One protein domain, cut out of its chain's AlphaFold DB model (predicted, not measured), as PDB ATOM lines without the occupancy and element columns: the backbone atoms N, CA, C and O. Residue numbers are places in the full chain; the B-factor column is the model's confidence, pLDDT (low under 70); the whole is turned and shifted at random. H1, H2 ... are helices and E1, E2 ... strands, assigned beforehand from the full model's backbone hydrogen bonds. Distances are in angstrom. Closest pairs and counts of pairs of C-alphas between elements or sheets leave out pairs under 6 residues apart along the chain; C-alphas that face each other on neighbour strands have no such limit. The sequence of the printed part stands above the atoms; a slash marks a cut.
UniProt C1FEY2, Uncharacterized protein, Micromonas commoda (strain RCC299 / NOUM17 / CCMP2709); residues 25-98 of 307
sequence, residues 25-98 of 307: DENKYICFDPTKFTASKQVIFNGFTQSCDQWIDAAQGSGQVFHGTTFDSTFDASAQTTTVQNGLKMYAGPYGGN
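Overview. This is residues 25 to 98 of the 307 residues of an uncharacterized protein of Micromonas commoda (strain RCC299 / NOUM17 / CCMP2709) (UniProt C1FEY2). Three short helices, H1, H2 and H3, stand in a triangle about the middle, with the small hairpin E1-E2 at one end of the long axis and a long loop, residues 60 to 81, winding round the other side. H2 and H3 run opposite ways at a shallow tilt of 23 degrees, close but not clearly touching, and H1 stands about perpendicular to H2, at 76 degrees, and at a steep tilt of 65 degrees to H3. The printed part has 74 residues, in the order H1 E1 E2 H2 H3, with an antiparallel sheet E1 - E2; the class is mixed, helices and strands, with 33 residues, under half, in named elements. It is compact, radius of gyration of the C-alphas 11.6 A, and rounded, spanning 32 by 27 by 24 A.

Arrangement. E1, residues 42 to 45, and E2, residues 48 to 51, form an antiparallel hairpin, with N 43 and O 50 2.9 A apart and N 48 and O 45 3.0 A apart, within hydrogen-bond range. H2, residues 52 to 59, follows E2 by a tight link; the closest C-alphas of E1 and H2, Gln 42 and Cys 52, are 6.5 A apart. H3, residues 82 to 92, is close to H2 but not clearly touching, closest at the C-alphas of Ile 56 and Tyr 91, 7.6 A, at a shallow tilt of 23 degrees, opposite ways. H1, residues 25 to 30, only just touches H2, with 3 pairs of C-alphas within 8 A, the closest Asn 27 and Asp 53, 6.5 A, about perpendicular at 76 degrees. H1 also only just touches H3, with 3 such pairs, the closest Ile 30 and Leu 88, 6.1 A, at a steep tilt of 65 degrees. E2 is apart from H1 and H3. Every O i to N i+4 pair is within hydrogen-bond range in H2 and H3; H1 has 0 of 2, and 2 of 3 O i to N i+3 pairs.

Along the chain. E1 measures 9.8 A from first to last C-alpha, E2 10.0 A, H2 10.5 A, H1 11.0 A and H3 15.2 A. H1 begins at C-alpha 25 (606.283, 672.038, 701.911), and H3 ends at C-alpha 92 (618.529, 664.539, 696.831).

Size, cuts and confidence. The two C-alphas farthest apart, Gly 47 and Thr 74, are 33.6 A apart. The links H1 to E1 and H2 to H3 are long, and the printed part has no cut. Mean pLDDT of the printed part is 88.7; residues 94 to 98 are under 70.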
ATOM      1  N   ASP A  25     606.141 672.799 700.659       71.31
ATOM      2  CA  ASP A  25     606.283 672.038 701.911       71.31
ATOM      3  C   ASP A  25     606.252 670.501 701.759       71.31
ATOM      4  O   ASP A  25     606.623 669.784 702.697       71.31
ATOM      5  N   GLU A  26     605.802 669.987 700.615       86.25
ATOM      6  CA  GLU A  26     605.706 668.559 700.286       86.25
ATOM      7  C   GLU A  26     606.966 668.039 699.567       86.25
ATOM      8  O   GLU A  26     607.262 666.843 699.611       86.25
ATOM      9  N   ASN A  27     607.784 668.922 698.978       92.00
ATOM     10  CA  ASN A  27     609.016 668.539 698.269       92.00
ATOM     11  C   ASN A  27     610.024 667.818 699.174       92.00
ATOM     12  O   ASN A  27     610.854 667.042 698.703       92.00
ATOM     13  N   LYS A  28     609.899 667.990 700.495       94.00
ATOM     14  CA  LYS A  28     610.685 667.277 701.507       94.00
ATOM     15  C   LYS A  28     610.612 665.753 701.415       94.00
ATOM     16  O   LYS A  28     611.560 665.088 701.826       94.00
ATOM     17  N   TYR A  29     609.532 665.192 700.865       94.62
ATOM     18  CA  TYR A  29     609.384 663.741 700.701       94.62
ATOM     19  C   TYR A  29     610.243 663.169 699.563       94.62
ATOM     20  O   TYR A  29     610.250 661.962 699.340       94.62
ATOM     21  N   ILE A  30     611.033 664.011 698.886       93.62
ATOM     22  CA  ILE A  30     612.140 663.560 698.041       93.62
ATOM     23  C   ILE A  30     613.302 662.971 698.856       93.62
ATOM     24  O   ILE A  30     614.097 662.205 698.310       93.62
ATOM     25  N   CYS A  31     613.419 663.328 700.141       93.81
ATOM     26  CA  CYS A  31     614.467 662.864 701.048       93.81
ATOM     27  C   CYS A  31     614.039 661.613 701.818       93.81
ATOM     28  O   CYS A  31     612.862 661.436 702.125       93.81
ATOM     29  N   PHE A  32     615.010 660.771 702.182       91.44
ATOM     30  CA  PHE A  32     614.779 659.612 703.050       91.44
ATOM     31  C   PHE A  32     614.246 660.043 704.420       91.44
ATOM     32  O   PHE A  32     613.273 659.491 704.927       91.44
ATOM     33  N   ASP A  33     614.883 661.060 705.002       92.19
ATOM     34  CA  ASP A  33     614.393 661.782 706.169       92.19
ATOM     35  C   ASP A  33     613.887 663.158 705.699       92.19
ATOM     36  O   ASP A  33     614.702 664.022 705.356       92.19
ATOM     37  N   PRO A  34     612.562 663.402 705.685       93.94
ATOM     38  CA  PRO A  34     611.997 664.679 705.250       93.94
ATOM     39  C   PRO A  34     612.523 665.895 706.025       93.94
ATOM     40  O   PRO A  34     612.503 667.010 705.512       93.94
ATOM     41  N   THR A  35     613.028 665.713 707.249       94.69
ATOM     42  CA  THR A  35     613.617 666.810 708.036       94.69
ATOM     43  C   THR A  35     614.978 667.263 707.505       94.69
ATOM     44  O   THR A  35     615.466 668.327 707.884       94.69
ATOM     45  N   LYS A  36     615.597 666.473 706.621       94.88
ATOM     46  CA  LYS A  36     616.888 666.776 705.995       94.88
ATOM     47  C   LYS A  36     616.763 667.608 704.736       94.88
ATOM     48  O   LYS A  36     617.796 668.068 704.251       94.88
ATOM     49  N   PHE A  37     615.555 667.818 704.226       94.88
ATOM     50  CA  PHE A  37     615.341 668.626 703.040       94.88
ATOM     51  C   PHE A  37     615.693 670.096 703.281       94.88
ATOM     52  O   PHE A  37     615.266 670.710 704.258       94.88
ATOM     53  N   THR A  38     616.468 670.678 702.369       93.31
ATOM     54  CA  THR A  38     616.920 672.069 702.452       93.31
ATOM     55  C   THR A  38     616.268 672.921 701.366       93.31
ATOM     56  O   THR A  38     616.940 673.356 700.433       93.31
ATOM     57  N   ALA A  39     614.966 673.182 701.506       91.75
ATOM     58  CA  ALA A  39     614.125 673.944 700.572       91.75
ATOM     59  C   ALA A  39     614.816 675.164 699.929       91.75
ATOM     60  O   ALA A  39     614.931 675.262 698.709       91.75
ATOM     61  N   SER A  40     615.345 676.076 700.752       91.44
ATOM     62  CA  SER A  40     615.928 677.347 700.294       91.44
ATOM     63  C   SER A  40     617.388 677.262 699.832       91.44
ATOM     64  O   SER A  40     617.949 678.286 699.429       91.44
ATOM     65  N   LYS A  41     618.029 676.085 699.904       91.62
ATOM     66  CA  LYS A  41     619.421 675.907 699.472       91.62
ATOM     67  C   LYS A  41     619.530 676.235 697.986       91.62
ATOM     68  O   LYS A  41     618.808 675.667 697.175       91.62
ATOM     69  N   GLN A  42     620.427 677.156 697.649       92.69
ATOM     70  CA  GLN A  42     620.688 677.553 696.269       92.69
ATOM     71  C   GLN A  42     621.638 676.554 695.613       92.69
ATOM     72  O   GLN A  42     622.713 676.280 696.149       92.69
ATOM     73  N   VAL A  43     621.244 676.036 694.453       88.12
ATOM     74  CA  VAL A  43     622.007 675.042 693.699       88.12
ATOM     75  C   VAL A  43     622.127 675.482 692.247       88.12
ATOM     76  O   VAL A  43     621.154 675.937 691.635       88.12
ATOM     77  N   ILE A  44     623.335 675.345 691.702       87.00
ATOM     78  CA  ILE A  44     623.627 675.630 690.300       87.00
ATOM     79  C   ILE A  44     623.460 674.342 689.501       87.00
ATOM     80  O   ILE A  44     624.206 673.389 689.703       87.00
ATOM     81  N   PHE A  45     622.526 674.336 688.558       82.25
ATOM     82  CA  PHE A  45     622.337 673.231 687.624       82.25
ATOM     83  C   PHE A  45     622.100 673.776 686.219       82.25
ATOM     84  O   PHE A  45     621.318 674.707 686.021       82.25
ATOM     85  N   ASN A  46     622.833 673.246 685.236       81.38
ATOM     86  CA  ASN A  46     622.823 673.726 683.847       81.38
ATOM     87  C   ASN A  46     623.014 675.252 683.701       81.38
ATOM     88  O   ASN A  46     622.420 675.882 682.832       81.38
ATOM     89  N   GLY A  47     623.839 675.854 684.564       84.12
ATOM     90  CA  GLY A  47     624.131 677.293 684.544       84.12
ATOM     91  C   GLY A  47     623.060 678.187 685.179       84.12
ATOM     92  O   GLY A  47     623.257 679.397 685.254       84.12
ATOM     93  N   PHE A  48     621.964 677.616 685.684       87.94
ATOM     94  CA  PHE A  48     620.931 678.346 686.415       87.94
ATOM     95  C   PHE A  48     621.085 678.124 687.914       87.94
ATOM     96  O   PHE A  48     621.339 677.008 688.357       87.94
ATOM     97  N   THR A  49     620.921 679.190 688.693       92.19
ATOM     98  CA  THR A  49     620.872 679.112 690.157       92.19
ATOM     99  C   THR A  49     619.419 679.184 690.589       92.19
ATOM    100  O   THR A  49     618.754 680.178 690.298       92.19
ATOM    101  N   GLN A  50     618.933 678.144 691.257       92.12
ATOM    102  CA  GLN A  50     617.603 678.127 691.866       92.12
ATOM    103  C   GLN A  50     617.656 677.439 693.226       92.12
ATOM    104  O   GLN A  50     618.612 676.726 693.543       92.12
ATOM    105  N   SER A  51     616.621 677.656 694.034       93.25
ATOM    106  CA  SER A  51     616.433 676.894 695.267       93.25
ATOM    107  C   SER A  51     616.078 675.432 694.977       93.25
ATOM    108  O   SER A  51     615.557 675.113 693.905       93.25
ATOM    109  N   CYS A  52     616.336 674.543 695.933       92.69
ATOM    110  CA  CYS A  52     615.937 673.141 695.846       92.69
ATOM    111  C   CYS A  52     614.438 672.958 695.596       92.69
ATOM    112  O   CYS A  52     614.072 672.138 694.759       92.69
ATOM    113  N   ASP A  53     613.592 673.762 696.243       92.44
ATOM    114  CA  ASP A  53     612.152 673.762 695.966       92.44
ATOM    115  C   ASP A  53     611.852 674.072 694.506       92.44
ATOM    116  O   ASP A  53     611.204 673.288 693.824       92.44
ATOM    117  N   GLN A  54     612.397 675.172 693.988       92.12
ATOM    118  CA  GLN A  54     612.148 675.583 692.608       92.12
ATOM    119  C   GLN A  54     612.635 674.548 691.588       92.12
ATOM    120  O   GLN A  54     612.000 674.351 690.553       92.12
ATOM    121  N   TRP A  55     613.752 673.873 691.871       92.31
ATOM    122  CA  TRP A  55     614.244 672.786 691.031       92.31
ATOM    123  C   TRP A  55     613.297 671.580 691.026       92.31
ATOM    124  O   TRP A  55     613.062 671.008 689.960       92.31
ATOM    125  N   ILE A  56     612.731 671.210 692.176       92.38
ATOM    126  CA  ILE A  56     611.784 670.091 692.285       92.38
ATOM    127  C   ILE A  56     610.439 670.451 691.647       92.38
ATOM    128  O   ILE A  56     609.922 669.665 690.853       92.38
ATOM    129  N   ASP A  57     609.933 671.662 691.884       91.31
ATOM    130  CA  ASP A  57     608.708 672.170 691.260       91.31
ATOM    131  C   ASP A  57     608.831 672.152 689.727       91.31
ATOM    132  O   ASP A  57     607.940 671.684 689.012       91.31
ATOM    133  N   ALA A  58     609.978 672.601 689.203       90.50
ATOM    134  CA  ALA A  58     610.272 672.529 687.777       90.50
ATOM    135  C   ALA A  58     610.299 671.075 687.280       90.50
ATOM    136  O   ALA A  58     609.767 670.784 686.209       90.50
ATOM    137  N   ALA A  59     610.861 670.152 688.063       91.88
ATOM    138  CA  ALA A  59     610.945 668.732 687.738       91.88
ATOM    139  C   ALA A  59     609.592 667.994 687.769       91.88
ATOM    140  O   ALA A  59     609.490 666.909 687.192       91.88
ATOM    141  N   GLN A  60     608.554 668.567 688.385       92.25
ATOM    142  CA  GLN A  60     607.174 668.058 688.356       92.25
ATOM    143  C   GLN A  60     606.353 668.579 687.158       92.25
ATOM    144  O   GLN A  60     605.240 668.104 686.898       92.25
ATOM    145  N   GLY A  61     606.897 669.531 686.390       89.75
ATOM    146  CA  GLY A  61     606.262 670.095 685.199       89.75
ATOM    147  C   GLY A  61     605.955 669.069 684.099       89.75
ATOM    148  O   GLY A  61     606.452 667.943 684.092       89.75
ATOM    149  N   SER A  62     605.118 669.451 683.128       90.38
ATOM    150  CA  SER A  62     604.775 668.573 681.997       90.38
ATOM    151  C   SER A  62     606.019 668.132 681.219       90.38
ATOM    152  O   SER A  62     606.860 668.958 680.857       90.38
ATOM    153  N   GLY A  63     606.131 666.825 680.968       90.31
ATOM    154  CA  GLY A  63     607.270 666.218 680.269       90.31
ATOM    155  C   GLY A  63     608.550 666.080 681.104       90.31
ATOM    156  O   GLY A  63     609.591 665.755 680.539       90.31
ATOM    157  N   GLN A  64     608.491 666.327 682.416       92.94
ATOM    158  CA  GLN A  64     609.643 666.261 683.319       92.94
ATOM    159  C   GLN A  64     609.681 664.962 684.136       92.94
ATOM    160  O   GLN A  64     608.734 664.175 684.143       92.94
ATOM    161  N   VAL A  65     610.808 664.728 684.818       92.38
ATOM    162  CA  VAL A  65     611.124 663.461 685.506       92.38
ATOM    163  C   VAL A  65     610.129 663.084 686.608       92.38
ATOM    164  O   VAL A  65     609.860 661.900 686.786       92.38
ATOM    165  N   PHE A  66     609.554 664.064 687.309       93.88
ATOM    166  CA  PHE A  66     608.557 663.862 688.365       93.88
ATOM    167  C   PHE A  66     607.143 664.229 687.910       93.88
ATOM    168  O   PHE A  66     606.253 664.439 688.736       93.88
ATOM    169  N   HIS A  67     606.901 664.318 686.599       93.19
ATOM    170  CA  HIS A  67     605.575 664.634 686.093       93.19
ATOM    171  C   HIS A  67     604.536 663.607 686.563       93.19
ATOM    172  O   HIS A  67     604.707 662.403 686.374       93.19
ATOM    173  N   GLY A  68     603.455 664.090 687.181       90.00
ATOM    174  CA  GLY A  68     602.403 663.236 687.742       90.00
ATOM    175  C   GLY A  68     602.800 662.496 689.024       90.00
ATOM    176  O   GLY A  68     602.045 661.642 689.480       90.00
ATOM    177  N   THR A  69     603.962 662.808 689.607       91.38
ATOM    178  CA  THR A  69     604.384 662.280 690.908       91.38
ATOM    179  C   THR A  69     603.894 663.202 692.019       91.38
ATOM    180  O   THR A  69     604.237 664.385 692.039       91.38
ATOM    181  N   THR A  70     603.128 662.650 692.956       90.75
ATOM    182  CA  THR A  70     602.732 663.340 694.187       90.75
ATOM    183  C   THR A  70     603.723 662.983 695.284       90.75
ATOM    184  O   THR A  70     603.801 661.829 695.701       90.75
ATOM    185  N   PHE A  71     604.497 663.966 695.736       91.94
ATOM    186  CA  PHE A  71     605.262 663.848 696.974       91.94
ATOM    187  C   PHE A  71     604.333 664.161 698.141       91.94
ATOM    188  O   PHE A  71     603.751 665.239 698.155       91.94
ATOM    189  N   ASP A  72     604.163 663.205 699.049       92.31
ATOM    190  CA  ASP A  72     603.447 663.364 700.311       92.31
ATOM    191  C   ASP A  72     603.909 662.318 701.338       92.31
ATOM    192  O   ASP A  72     604.783 661.491 701.067       92.31
ATOM    193  N   SER A  73     603.318 662.334 702.535       90.75
ATOM    194  CA  SER A  73     603.642 661.383 703.613       90.75
ATOM    195  C   SER A  73     603.428 659.901 703.277       90.75
ATOM    196  O   SER A  73     603.913 659.039 704.008       90.75
ATOM    197  N   THR A  74     602.704 659.603 702.200       92.31
ATOM    198  CA  THR A  74     602.435 658.252 701.698       92.31
ATOM    199  C   THR A  74     603.284 657.893 700.478       92.31
ATOM    200  O   THR A  74     603.162 656.782 699.961       92.31
ATOM    201  N   PHE A  75     604.160 658.799 700.027       93.56
ATOM    202  CA  PHE A  75     605.036 658.576 698.885       93.56
ATOM    203  C   PHE A  75     605.940 657.355 699.099       93.56
ATOM    204  O   PHE A  75     606.766 657.312 700.009       93.56
ATOM    205  N   ASP A  76     605.812 656.377 698.203       93.06
ATOM    206  CA  ASP A  76     606.652 655.183 698.166       93.06
ATOM    207  C   ASP A  76     607.550 655.216 696.927       93.06
ATOM    208  O   ASP A  76     607.114 654.931 695.806       93.06
ATOM    209  N   ALA A  77     608.826 655.542 697.136       92.75
ATOM    210  CA  ALA A  77     609.836 655.569 696.083       92.75
ATOM    211  C   ALA A  77     610.083 654.187 695.447       92.75
ATOM    212  O   ALA A  77     610.502 654.107 694.289       92.75
ATOM    213  N   SER A  78     609.836 653.093 696.176       88.25
ATOM    214  CA  SER A  78     610.073 651.730 695.687       88.25
ATOM    215  C   SER A  78     609.048 651.295 694.635       88.25
ATOM    216  O   SER A  78     609.393 650.535 693.730       88.25
ATOM    217  N   ALA A  79     607.834 651.852 694.696       92.81
ATOM    218  CA  ALA A  79     606.764 651.640 693.725       92.81
ATOM    219  C   ALA A  79     606.904 652.498 692.453       92.81
ATOM    220  O   ALA A  79     606.147 652.324 691.497       92.81
ATOM    221  N   GLN A  80     607.857 653.435 692.429       94.69
ATOM    222  CA  GLN A  80     608.059 654.336 691.299       94.69
ATOM    223  C   GLN A  80     608.870 653.701 690.166       94.69
ATOM    224  O   GLN A  80     609.597 652.722 690.333       94.69
ATOM    225  N   THR A  81     608.785 654.316 688.985       92.81
ATOM    226  CA  THR A  81     609.609 653.927 687.833       92.81
ATOM    227  C   THR A  81     611.099 654.181 688.089       92.81
ATOM    228  O   THR A  81     611.473 655.071 688.854       92.81
ATOM    229  N   THR A  82     611.972 653.464 687.376       87.81
ATOM    230  CA  THR A  82     613.429 653.679 687.436       87.81
ATOM    231  C   THR A  82     613.822 655.119 687.096       87.81
ATOM    232  O   THR A  82     614.739 655.665 687.702       87.81
ATOM    233  N   THR A  83     613.108 655.767 686.169       90.75
ATOM    234  CA  THR A  83     613.319 657.179 685.815       90.75
ATOM    235  C   THR A  83     613.091 658.098 687.012       90.75
ATOM    236  O   THR A  83     613.945 658.932 687.309       90.75
ATOM    237  N   VAL A  84     611.990 657.904 687.745       93.25
ATOM    238  CA  VAL A  84     611.701 658.664 688.968       93.25
ATOM    239  C   VAL A  84     612.734 658.349 690.046       93.25
ATOM    240  O   VAL A  84     613.288 659.271 690.626       93.25
ATOM    241  N   GLN A  85     613.077 657.077 690.272       90.25
ATOM    242  CA  GLN A  85     614.085 656.684 691.267       90.25
ATOM    243  C   GLN A  85     615.464 657.305 691.000       90.25
ATOM    244  O   GLN A  85     616.108 657.799 691.924       90.25
ATOM    245  N   ASN A  86     615.903 657.337 689.741       86.50
ATOM    246  CA  ASN A  86     617.149 657.999 689.351       86.50
ATOM    247  C   ASN A  86     617.053 659.521 689.515       86.50
ATOM    248  O   ASN A  86     618.002 660.143 689.987       86.50
ATOM    249  N   GLY A  87     615.896 660.110 689.194       91.00
ATOM    250  CA  GLY A  87     615.598 661.510 689.491       91.00
ATOM    251  C   GLY A  87     615.744 661.806 690.983       91.00
ATOM    252  O   GLY A  87     616.515 662.681 691.356       91.00
ATOM    253  N   LEU A  88     615.088 661.034 691.853       92.62
ATOM    254  CA  LEU A  88     615.168 661.195 693.309       92.62
ATOM    255  C   LEU A  88     616.623 661.236 693.783       92.62
ATOM    256  O   LEU A  88     617.001 662.123 694.542       92.62
ATOM    257  N   LYS A  89     617.451 660.300 693.307       87.31
ATOM    258  CA  LYS A  89     618.878 660.238 693.648       87.31
ATOM    259  C   LYS A  89     619.642 661.476 693.174       87.31
ATOM    260  O   LYS A  89     620.390 662.035 693.964       87.31
ATOM    261  N   MET A  90     619.413 661.936 691.942       87.31
ATOM    262  CA  MET A  90     620.066 663.129 691.384       87.31
ATOM    263  C   MET A  90     619.708 664.414 692.145       87.31
ATOM    264  O   MET A  90     620.574 665.255 692.368       87.31
ATOM    265  N   TYR A  91     618.445 664.597 692.537       90.38
ATOM    266  CA  TYR A  91     618.017 665.815 693.234       90.38
ATOM    267  C   TYR A  91     618.393 665.792 694.726       90.38
ATOM    268  O   TYR A  91     618.783 666.816 695.281       90.38
ATOM    269  N   ALA A  92     618.307 664.640 695.389       87.12
ATOM    270  CA  ALA A  92     618.529 664.539 696.831       87.12
ATOM    271  C   ALA A  92     620.001 664.606 697.260       87.12
ATOM    272  O   ALA A  92     620.297 665.218 698.284       87.12
ATOM    273  N   GLY A  93     620.919 663.978 696.522       76.38
ATOM    274  CA  GLY A  93     622.309 663.817 696.956       76.38
ATOM    275  C   GLY A  93     623.263 663.499 695.814       76.38
ATOM    276  O   GLY A  93     622.833 663.484 694.661       76.38
ATOM    277  N   PRO A  94     624.546 663.224 696.101       63.41
ATOM    278  CA  PRO A  94     625.602 663.179 695.096       63.41
ATOM    279  C   PRO A  94     625.591 661.863 694.301       63.41
ATOM    280  O   PRO A  94     626.550 661.096 694.322       63.41
ATOM    281  N   TYR A  95     624.520 661.594 693.552       60.88
ATOM    282  CA  TYR A  95     624.492 660.511 692.571       60.88
ATOM    283  C   TYR A  95     625.475 660.842 691.436       60.88
ATOM    284  O   TYR A  95     625.372 661.894 690.798       60.88
ATOM    285  N   GLY A  96     626.495 660.007 691.244       56.78
ATOM    286  CA  GLY A  96     627.591 660.240 690.303       56.78
ATOM    287  C   GLY A  96     628.429 661.486 690.599       56.78
ATOM    288  O   GLY A  96     629.049 662.024 689.682       56.78
ATOM    289  N   GLY A  97     628.403 661.998 691.838       59.94
ATOM    290  CA  GLY A  97     629.118 663.218 692.240       59.94
ATOM    291  C   GLY A  97     628.589 664.528 691.635       59.94
ATOM    292  O   GLY A  97     629.262 665.547 691.752       59.94
ATOM    293  N   ASN A  98     627.414 664.512 690.989       64.69
ATOM    294  CA  ASN A  98     626.830 665.663 690.278       64.69
ATOM    295  C   ASN A  98     625.389 665.989 690.719       64.69
ATOM    296  O   ASN A  98     624.647 666.646 689.988       64.69
TER     297      ASN A  98